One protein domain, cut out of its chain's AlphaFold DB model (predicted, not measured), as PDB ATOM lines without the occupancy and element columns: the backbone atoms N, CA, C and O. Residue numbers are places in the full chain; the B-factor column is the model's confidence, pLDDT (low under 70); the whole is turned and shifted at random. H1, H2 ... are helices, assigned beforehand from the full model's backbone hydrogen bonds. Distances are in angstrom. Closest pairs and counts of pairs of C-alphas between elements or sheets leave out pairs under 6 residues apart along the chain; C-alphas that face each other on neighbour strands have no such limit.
ATOM      1  N   SER A 188     188.135 151.751 144.147       81.56
ATOM      2  CA  SER A 188     188.720 151.338 145.427       81.56
ATOM      3  C   SER A 188     189.856 150.329 145.246       81.56
ATOM      4  O   SER A 188     190.902 150.478 145.865       81.56
ATOM      5  N   GLU A 189     189.692 149.355 144.342       88.88
ATOM      6  CA  GLU A 189     190.745 148.382 144.007       88.88
ATOM      7  C   GLU A 189     192.006 149.075 143.456       88.88
ATOM      8  O   GLU A 189     193.122 148.751 143.849       88.88
ATOM      9  N   LEU A 190     191.838 150.079 142.585       86.50
ATOM     10  CA  LEU A 190     192.957 150.842 142.026       86.50
ATOM     11  C   LEU A 190     193.670 151.700 143.081       86.50
ATOM     12  O   LEU A 190     194.893 151.826 143.041       86.50
ATOM     13  N   GLU A 191     192.920 152.312 143.996       87.69
ATOM     14  CA  GLU A 191     193.476 153.116 145.088       87.69
ATOM     15  C   GLU A 191     194.346 152.260 146.018       87.69
ATOM     16  O   GLU A 191     195.479 152.634 146.331       87.69
ATOM     17  N   GLU A 192     193.854 151.076 146.387       90.81
ATOM     18  CA  GLU A 192     194.581 150.127 147.229       90.81
ATOM     19  C   GLU A 192     195.828 149.575 146.517       90.81
ATOM     20  O   GLU A 192     196.926 149.642 147.078       90.81
ATOM     21  N   ASP A 193     195.702 149.153 145.252       91.56
ATOM     22  CA  ASP A 193     196.832 148.695 144.427       91.56
ATOM     23  C   ASP A 193     197.922 149.785 144.323       91.56
ATOM     24  O   ASP A 193     199.119 149.511 144.456       91.56
ATOM     25  N   THR A 194     197.522 151.047 144.133       90.38
ATOM     26  CA  THR A 194     198.457 152.181 144.038       90.38
ATOM     27  C   THR A 194     199.194 152.411 145.358       90.38
ATOM     28  O   THR A 194     200.401 152.669 145.356       90.38
ATOM     29  N   LYS A 195     198.500 152.279 146.493       91.25
ATOM     30  CA  LYS A 195     199.091 152.428 147.827       91.25
ATOM     31  C   LYS A 195     200.127 151.341 148.117       91.25
ATOM     32  O   LYS A 195     201.222 151.668 148.567       91.25
ATOM     33  N   VAL A 196     199.821 150.084 147.789       93.06
ATOM     34  CA  VAL A 196     200.744 148.947 147.965       93.06
ATOM     35  C   VAL A 196     202.028 149.148 147.156       93.06
ATOM     36  O   VAL A 196     203.126 148.932 147.667       93.06
ATOM     37  N   ILE A 197     201.915 149.611 145.907       92.19
ATOM     38  CA  ILE A 197     203.083 149.886 145.057       92.19
ATOM     39  C   ILE A 197     203.937 151.017 145.646       92.19
ATOM     40  O   ILE A 197     205.160 150.906 145.685       92.19
ATOM     41  N   LEU A 198     203.313 152.096 146.125       91.25
ATOM     42  CA  LEU A 198     204.031 153.214 146.743       91.25
ATOM     43  C   LEU A 198     204.737 152.825 148.042       91.25
ATOM     44  O   LEU A 198     205.776 153.400 148.351       91.25
ATOM     45  N   GLU A 199     204.187 151.887 148.807       93.06
ATOM     46  CA  GLU A 199     204.815 151.364 150.022       93.06
ATOM     47  C   GLU A 199     206.003 150.451 149.688       93.06
ATOM     48  O   GLU A 199     207.043 150.532 150.334       93.06
ATOM     49  N   ALA A 200     205.899 149.660 148.615       92.75
ATOM     50  CA  ALA A 200     207.000 148.826 148.138       92.75
ATOM     51  C   ALA A 200     208.210 149.644 147.649       92.75
ATOM     52  O   ALA A 200     209.344 149.206 147.818       92.75
ATOM     53  N   ILE A 201     207.981 150.822 147.056       90.19
ATOM     54  CA  ILE A 201     209.049 151.701 146.540       90.19
ATOM     55  C   ILE A 201     209.689 152.545 147.661       90.19
ATOM     56  O   ILE A 201     210.847 152.937 147.554       90.19
ATOM     57  N   SER A 209     207.964 161.422 147.829       94.19
ATOM     58  CA  SER A 209     206.983 162.397 148.338       94.19
ATOM     59  C   SER A 209     206.262 163.134 147.208       94.19
ATOM     60  O   SER A 209     205.042 163.297 147.231       94.19
ATOM     61  N   SER A 210     207.008 163.518 146.167       95.12
ATOM     62  CA  SER A 210     206.449 164.201 144.992       95.12
ATOM     63  C   SER A 210     205.451 163.330 144.224       95.12
ATOM     64  O   SER A 210     204.443 163.831 143.728       95.12
ATOM     65  N   LEU A 211     205.708 162.020 144.140       93.00
ATOM     66  CA  LEU A 211     204.830 161.074 143.455       93.00
ATOM     67  C   LEU A 211     203.562 160.802 144.272       93.00
ATOM     68  O   LEU A 211     202.471 160.788 143.705       93.00
ATOM     69  N   ARG A 212     203.695 160.646 145.597       92.50
ATOM     70  CA  ARG A 212     202.552 160.478 146.507       92.50
ATOM     71  C   ARG A 212     201.600 161.668 146.425       92.50
ATOM     72  O   ARG A 212     200.418 161.477 146.164       92.50
ATOM     73  N   ASN A 213     202.137 162.885 146.520       95.31
ATOM     74  CA  ASN A 213     201.341 164.109 146.447       95.31
ATOM     75  C   ASN A 213     200.625 164.270 145.090       95.31
ATOM     76  O   ASN A 213     199.477 164.707 145.030       95.31
ATOM     77  N   LEU A 214     201.280 163.883 143.987       95.38
ATOM     78  CA  LEU A 214     200.672 163.903 142.652       95.38
ATOM     79  C   LEU A 214     199.502 162.917 142.534       95.38
ATOM     80  O   LEU A 214     198.467 163.262 141.966       95.38
ATOM     81  N   LEU A 215     199.669 161.695 143.043       92.69
ATOM     82  CA  LEU A 215     198.631 160.666 142.996       92.69
ATOM     83  C   LEU A 215     197.436 161.033 143.876       92.69
ATOM     84  O   LEU A 215     196.298 160.902 143.431       92.69
ATOM     85  N   GLU A 216     197.687 161.565 145.068       90.88
ATOM     86  CA  GLU A 216     196.644 162.068 145.965       90.88
ATOM     87  C   GLU A 216     195.853 163.212 145.313       90.88
ATOM     88  O   GLU A 216     194.625 163.154 145.236       90.88
ATOM     89  N   SER A 217     196.553 164.174 144.698       95.31
ATOM     90  CA  SER A 217     195.924 165.267 143.940       95.31
ATOM     91  C   SER A 217     195.064 164.757 142.772       95.31
ATOM     92  O   SER A 217     194.005 165.315 142.475       95.31
ATOM     93  N   LEU A 218     195.500 163.696 142.082       93.75
ATOM     94  CA  LEU A 218     194.747 163.093 140.979       93.75
ATOM     95  C   LEU A 218     193.476 162.390 141.483       93.75
ATOM     96  O   LEU A 218     192.415 162.540 140.876       93.75
ATOM     97  N   LEU A 219     193.574 161.640 142.582       89.69
ATOM     98  CA  LEU A 219     192.433 160.962 143.200       89.69
ATOM     99  C   LEU A 219     191.396 161.976 143.698       89.69
ATOM    100  O   LEU A 219     190.204 161.823 143.418       89.69
ATOM    101  N   GLU A 220     191.843 163.060 144.334       93.69
ATOM    102  CA  GLU A 220     190.972 164.157 144.763       93.69
ATOM    103  C   GLU A 220     190.265 164.820 143.570       93.69
ATOM    104  O   GLU A 220     189.051 165.058 143.604       93.69
ATOM    105  N   LEU A 221     190.986 165.053 142.468       94.56
ATOM    106  CA  LEU A 221     190.411 165.596 141.237       94.56
ATOM    107  C   LEU A 221     189.325 164.678 140.658       94.56
ATOM    108  O   LEU A 221     188.255 165.155 140.271       94.56
ATOM    109  N   VAL A 222     189.572 163.367 140.613       89.50
ATOM    110  CA  VAL A 222     188.595 162.379 140.128       89.50
ATOM    111  C   VAL A 222     187.359 162.346 141.031       89.50
ATOM    112  O   VAL A 222     186.232 162.348 140.528       89.50
ATOM    113  N   ALA A 223     187.540 162.382 142.353       89.69
ATOM    114  CA  ALA A 223     186.437 162.444 143.309       89.69
ATOM    115  C   ALA A 223     185.600 163.725 143.130       89.69
ATOM    116  O   ALA A 223     184.367 163.666 143.056       89.69
ATOM    117  N   SER A 224     186.258 164.877 142.976       95.50
ATOM    118  CA  SER A 224     185.614 166.169 142.711       95.50
ATOM    119  C   SER A 224     184.835 166.171 141.389       95.50
ATOM    120  O   SER A 224     183.674 166.599 141.328       95.50
ATOM    121  N   TYR A 225     185.418 165.609 140.329       94.06
ATOM    122  CA  TYR A 225     184.754 165.451 139.038       94.06
ATOM    123  C   TYR A 225     183.504 164.564 139.139       94.06
ATOM    124  O   TYR A 225     182.431 164.928 138.655       94.06
ATOM    125  N   ASN A 226     183.595 163.426 139.829       89.31
ATOM    126  CA  ASN A 226     182.448 162.539 140.013       89.31
ATOM    127  C   ASN A 226     181.337 163.204 140.837       89.31
ATOM    128  O   ASN A 226     180.159 163.095 140.489       89.31
ATOM    129  N   LYS A 227     181.698 163.970 141.873       91.25
ATOM    130  CA  LYS A 227     180.751 164.745 142.687       91.25
ATOM    131  C   LYS A 227     180.004 165.792 141.859       91.25
ATOM    132  O   LYS A 227     178.778 165.877 141.935       91.25
ATOM    133  N   THR A 228     180.718 166.567 141.040       93.94
ATOM    134  CA  THR A 228     180.104 167.589 140.172       93.94
ATOM    135  C   THR A 228     179.222 166.963 139.094       93.94
ATOM    136  O   THR A 228     178.109 167.439 138.859       93.94
ATOM    137  N   ARG A 229     179.657 165.847 138.500       90.00
ATOM    138  CA  ARG A 229     178.861 165.077 137.539       90.00
ATOM    139  C   ARG A 229     177.579 164.518 138.163       90.00
ATOM    140  O   ARG A 229     176.523 164.611 137.538       90.00
ATOM    141  N   SER A 230     177.640 163.992 139.389       89.00
ATOM    142  CA  SER A 230     176.452 163.514 140.112       89.00
ATOM    143  C   SER A 230     175.474 164.657 140.395       89.00
ATOM    144  O   SER A 230     174.296 164.556 140.062       89.00
ATOM    145  N   ALA A 231     175.970 165.792 140.900       93.50
ATOM    146  CA  ALA A 231     175.144 166.971 141.158       93.50
ATOM    147  C   ALA A 231     174.490 167.527 139.879       93.50
ATOM    148  O   ALA A 231     173.364 168.027 139.915       93.50
ATOM    149  N   LEU A 232     175.180 167.445 138.737       90.44
ATOM    150  CA  LEU A 232     174.617 167.811 137.441       90.44
ATOM    151  C   LEU A 232     173.516 166.829 137.014       90.44
ATOM    152  O   LEU A 232     172.447 167.265 136.589       90.44
ATOM    153  N   SER A 233     173.742 165.521 137.175       87.56
ATOM    154  CA  SER A 233     172.752 164.480 136.865       87.56
ATOM    155  C   SER A 233     171.449 164.672 137.648       87.56
ATOM    156  O   SER A 233     170.364 164.588 137.066       87.56
ATOM    157  N   ASP A 234     171.538 165.016 138.933       85.50
ATOM    158  CA  ASP A 234     170.363 165.260 139.777       85.50
ATOM    159  C   ASP A 234     169.554 166.480 139.316       85.50
ATOM    160  O   ASP A 234     168.319 166.448 139.308       85.50
ATOM    161  N   LYS A 235     170.230 167.542 138.847       86.94
ATOM    162  CA  LYS A 235     169.562 168.718 138.263       86.94
ATOM    163  C   LYS A 235     168.793 168.356 136.992       86.94
ATOM    164  O   LYS A 235     167.647 168.772 136.850       86.94
ATOM    165  N   PHE A 236     169.379 167.552 136.105       80.75
ATOM    166  CA  PHE A 236     168.709 167.119 134.872       80.75
ATOM    167  C   PHE A 236     167.476 166.253 135.144       80.75
ATOM    168  O   PHE A 236     166.433 166.467 134.526       80.75
ATOM    169  N   LYS A 237     167.553 165.325 136.108       79.50
ATOM    170  CA  LYS A 237     166.394 164.512 136.513       79.50
ATOM    171  C   LYS A 237     165.255 165.376 137.059       79.50
ATOM    172  O   LYS A 237     164.097 165.117 136.750       79.50
ATOM    173  N   LYS A 238     165.575 166.417 137.836       78.44
ATOM    174  CA  LYS A 238     164.573 167.323 138.413       78.44
ATOM    175  C   LYS A 238     163.855 168.165 137.350       78.44
ATOM    176  O   LYS A 238     162.635 168.287 137.414       78.44
ATOM    177  N   THR A 239     164.580 168.702 136.367       74.75
ATOM    178  CA  THR A 239     163.991 169.522 135.293       74.75
ATOM    179  C   THR A 239     163.097 168.701 134.360       74.75
ATOM    180  O   THR A 239     162.013 169.153 133.998       74.75
ATOM    181  N   ALA A 240     163.500 167.468 134.030       68.50
ATOM    182  CA  ALA A 240     162.717 166.593 133.154       68.50
ATOM    183  C   ALA A 240     161.336 166.236 133.737       68.50
ATOM    184  O   ALA A 240     160.379 166.062 132.988       68.50
ATOM    185  N   ILE A 241     161.208 166.153 135.066       68.69
ATOM    186  CA  ILE A 241     159.923 165.866 135.720       68.69
ATOM    187  C   ILE A 241     159.017 167.108 135.708       68.69
ATOM    188  O   ILE A 241     157.829 166.983 135.413       68.69
ATOM    189  N   SER A 242     159.558 168.311 135.952       61.47
ATOM    190  CA  SER A 242     158.729 169.528 135.998       61.47
ATOM    191  C   SER A 242     158.203 169.953 134.628       61.47
ATOM    192  O   SER A 242     157.101 170.482 134.540       61.47
ATOM    193  N   GLU A 243     158.966 169.733 133.556       58.19
ATOM    194  CA  GLU A 243     158.511 170.075 132.202       58.19
ATOM    195  C   GLU A 243     157.356 169.164 131.749       58.19
ATOM    196  O   GLU A 243     156.392 169.631 131.149       58.19
ATOM    197  N   VAL A 244     157.378 167.882 132.131       58.88
ATOM    198  CA  VAL A 244     156.294 166.933 131.822       58.88
ATOM    199  C   VAL A 244     155.025 167.220 132.639       58.88
ATOM    200  O   VAL A 244     153.917 167.091 132.114       58.88
ATOM    201  N   GLU A 245     155.151 167.647 133.898       53.00
ATOM    202  CA  GLU A 245     153.998 167.907 134.775       53.00
ATOM    203  C   GLU A 245     153.209 169.174 134.381       53.00
ATOM    204  O   GLU A 245     151.978 169.202 134.474       53.00
ATOM    205  N   VAL A 246     153.879 170.197 133.837       54.94
ATOM    206  CA  VAL A 246     153.231 171.447 133.384       54.94
ATOM    207  C   VAL A 246     152.342 171.236 132.147       54.94
ATOM    208  O   VAL A 246     151.354 171.948 131.957       54.94
TER     209      VAL A 246
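This is residues 188 to 201 and 209 to 246 of the 272 residues of an uncharacterized protein of Nicotiana attenuata (UniProt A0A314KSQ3). A long straight helix, H2, has a much shorter helix, H1, loosely side by side with its first part and running back the opposite way; the rest of H2, residues 220 to 246, sticks out free. The printed part has 52 residues with two named helices, H1 then H2, no named strand, and the class all helix. It is extended, a rod spanning 61 by 20 by 5 A, with a radius of gyration of the C-alphas of 18.3 A.

H2, residues 209 to 246, is close to but not clearly touching H1, residues 188 to 201; their closest C-alphas, of Arg 212 and Leu 198, are 7.4 A apart. They run opposite ways at a shallow tilt of 9 degrees. Every O i to N i+4 pair is within hydrogen-bond range in H1, and 32 of 34 in H2.

H2 measures 56.5 A from C-alpha 209 at (206.983, 162.397, 148.338) to C-alpha 246 at (153.231, 171.447, 133.384). H1 measures 20.4 A, beginning at C-alpha 188 (188.720, 151.338, 145.427).

The C-alphas farthest apart, of Ile 201 and Val 246, are 60.7 A apart. Residues 202 to 208 are not printed; C-alphas 201 and 209 are 11.0 A apart across the cut. The model's pLDDT is under 70 at residues 240 to 246.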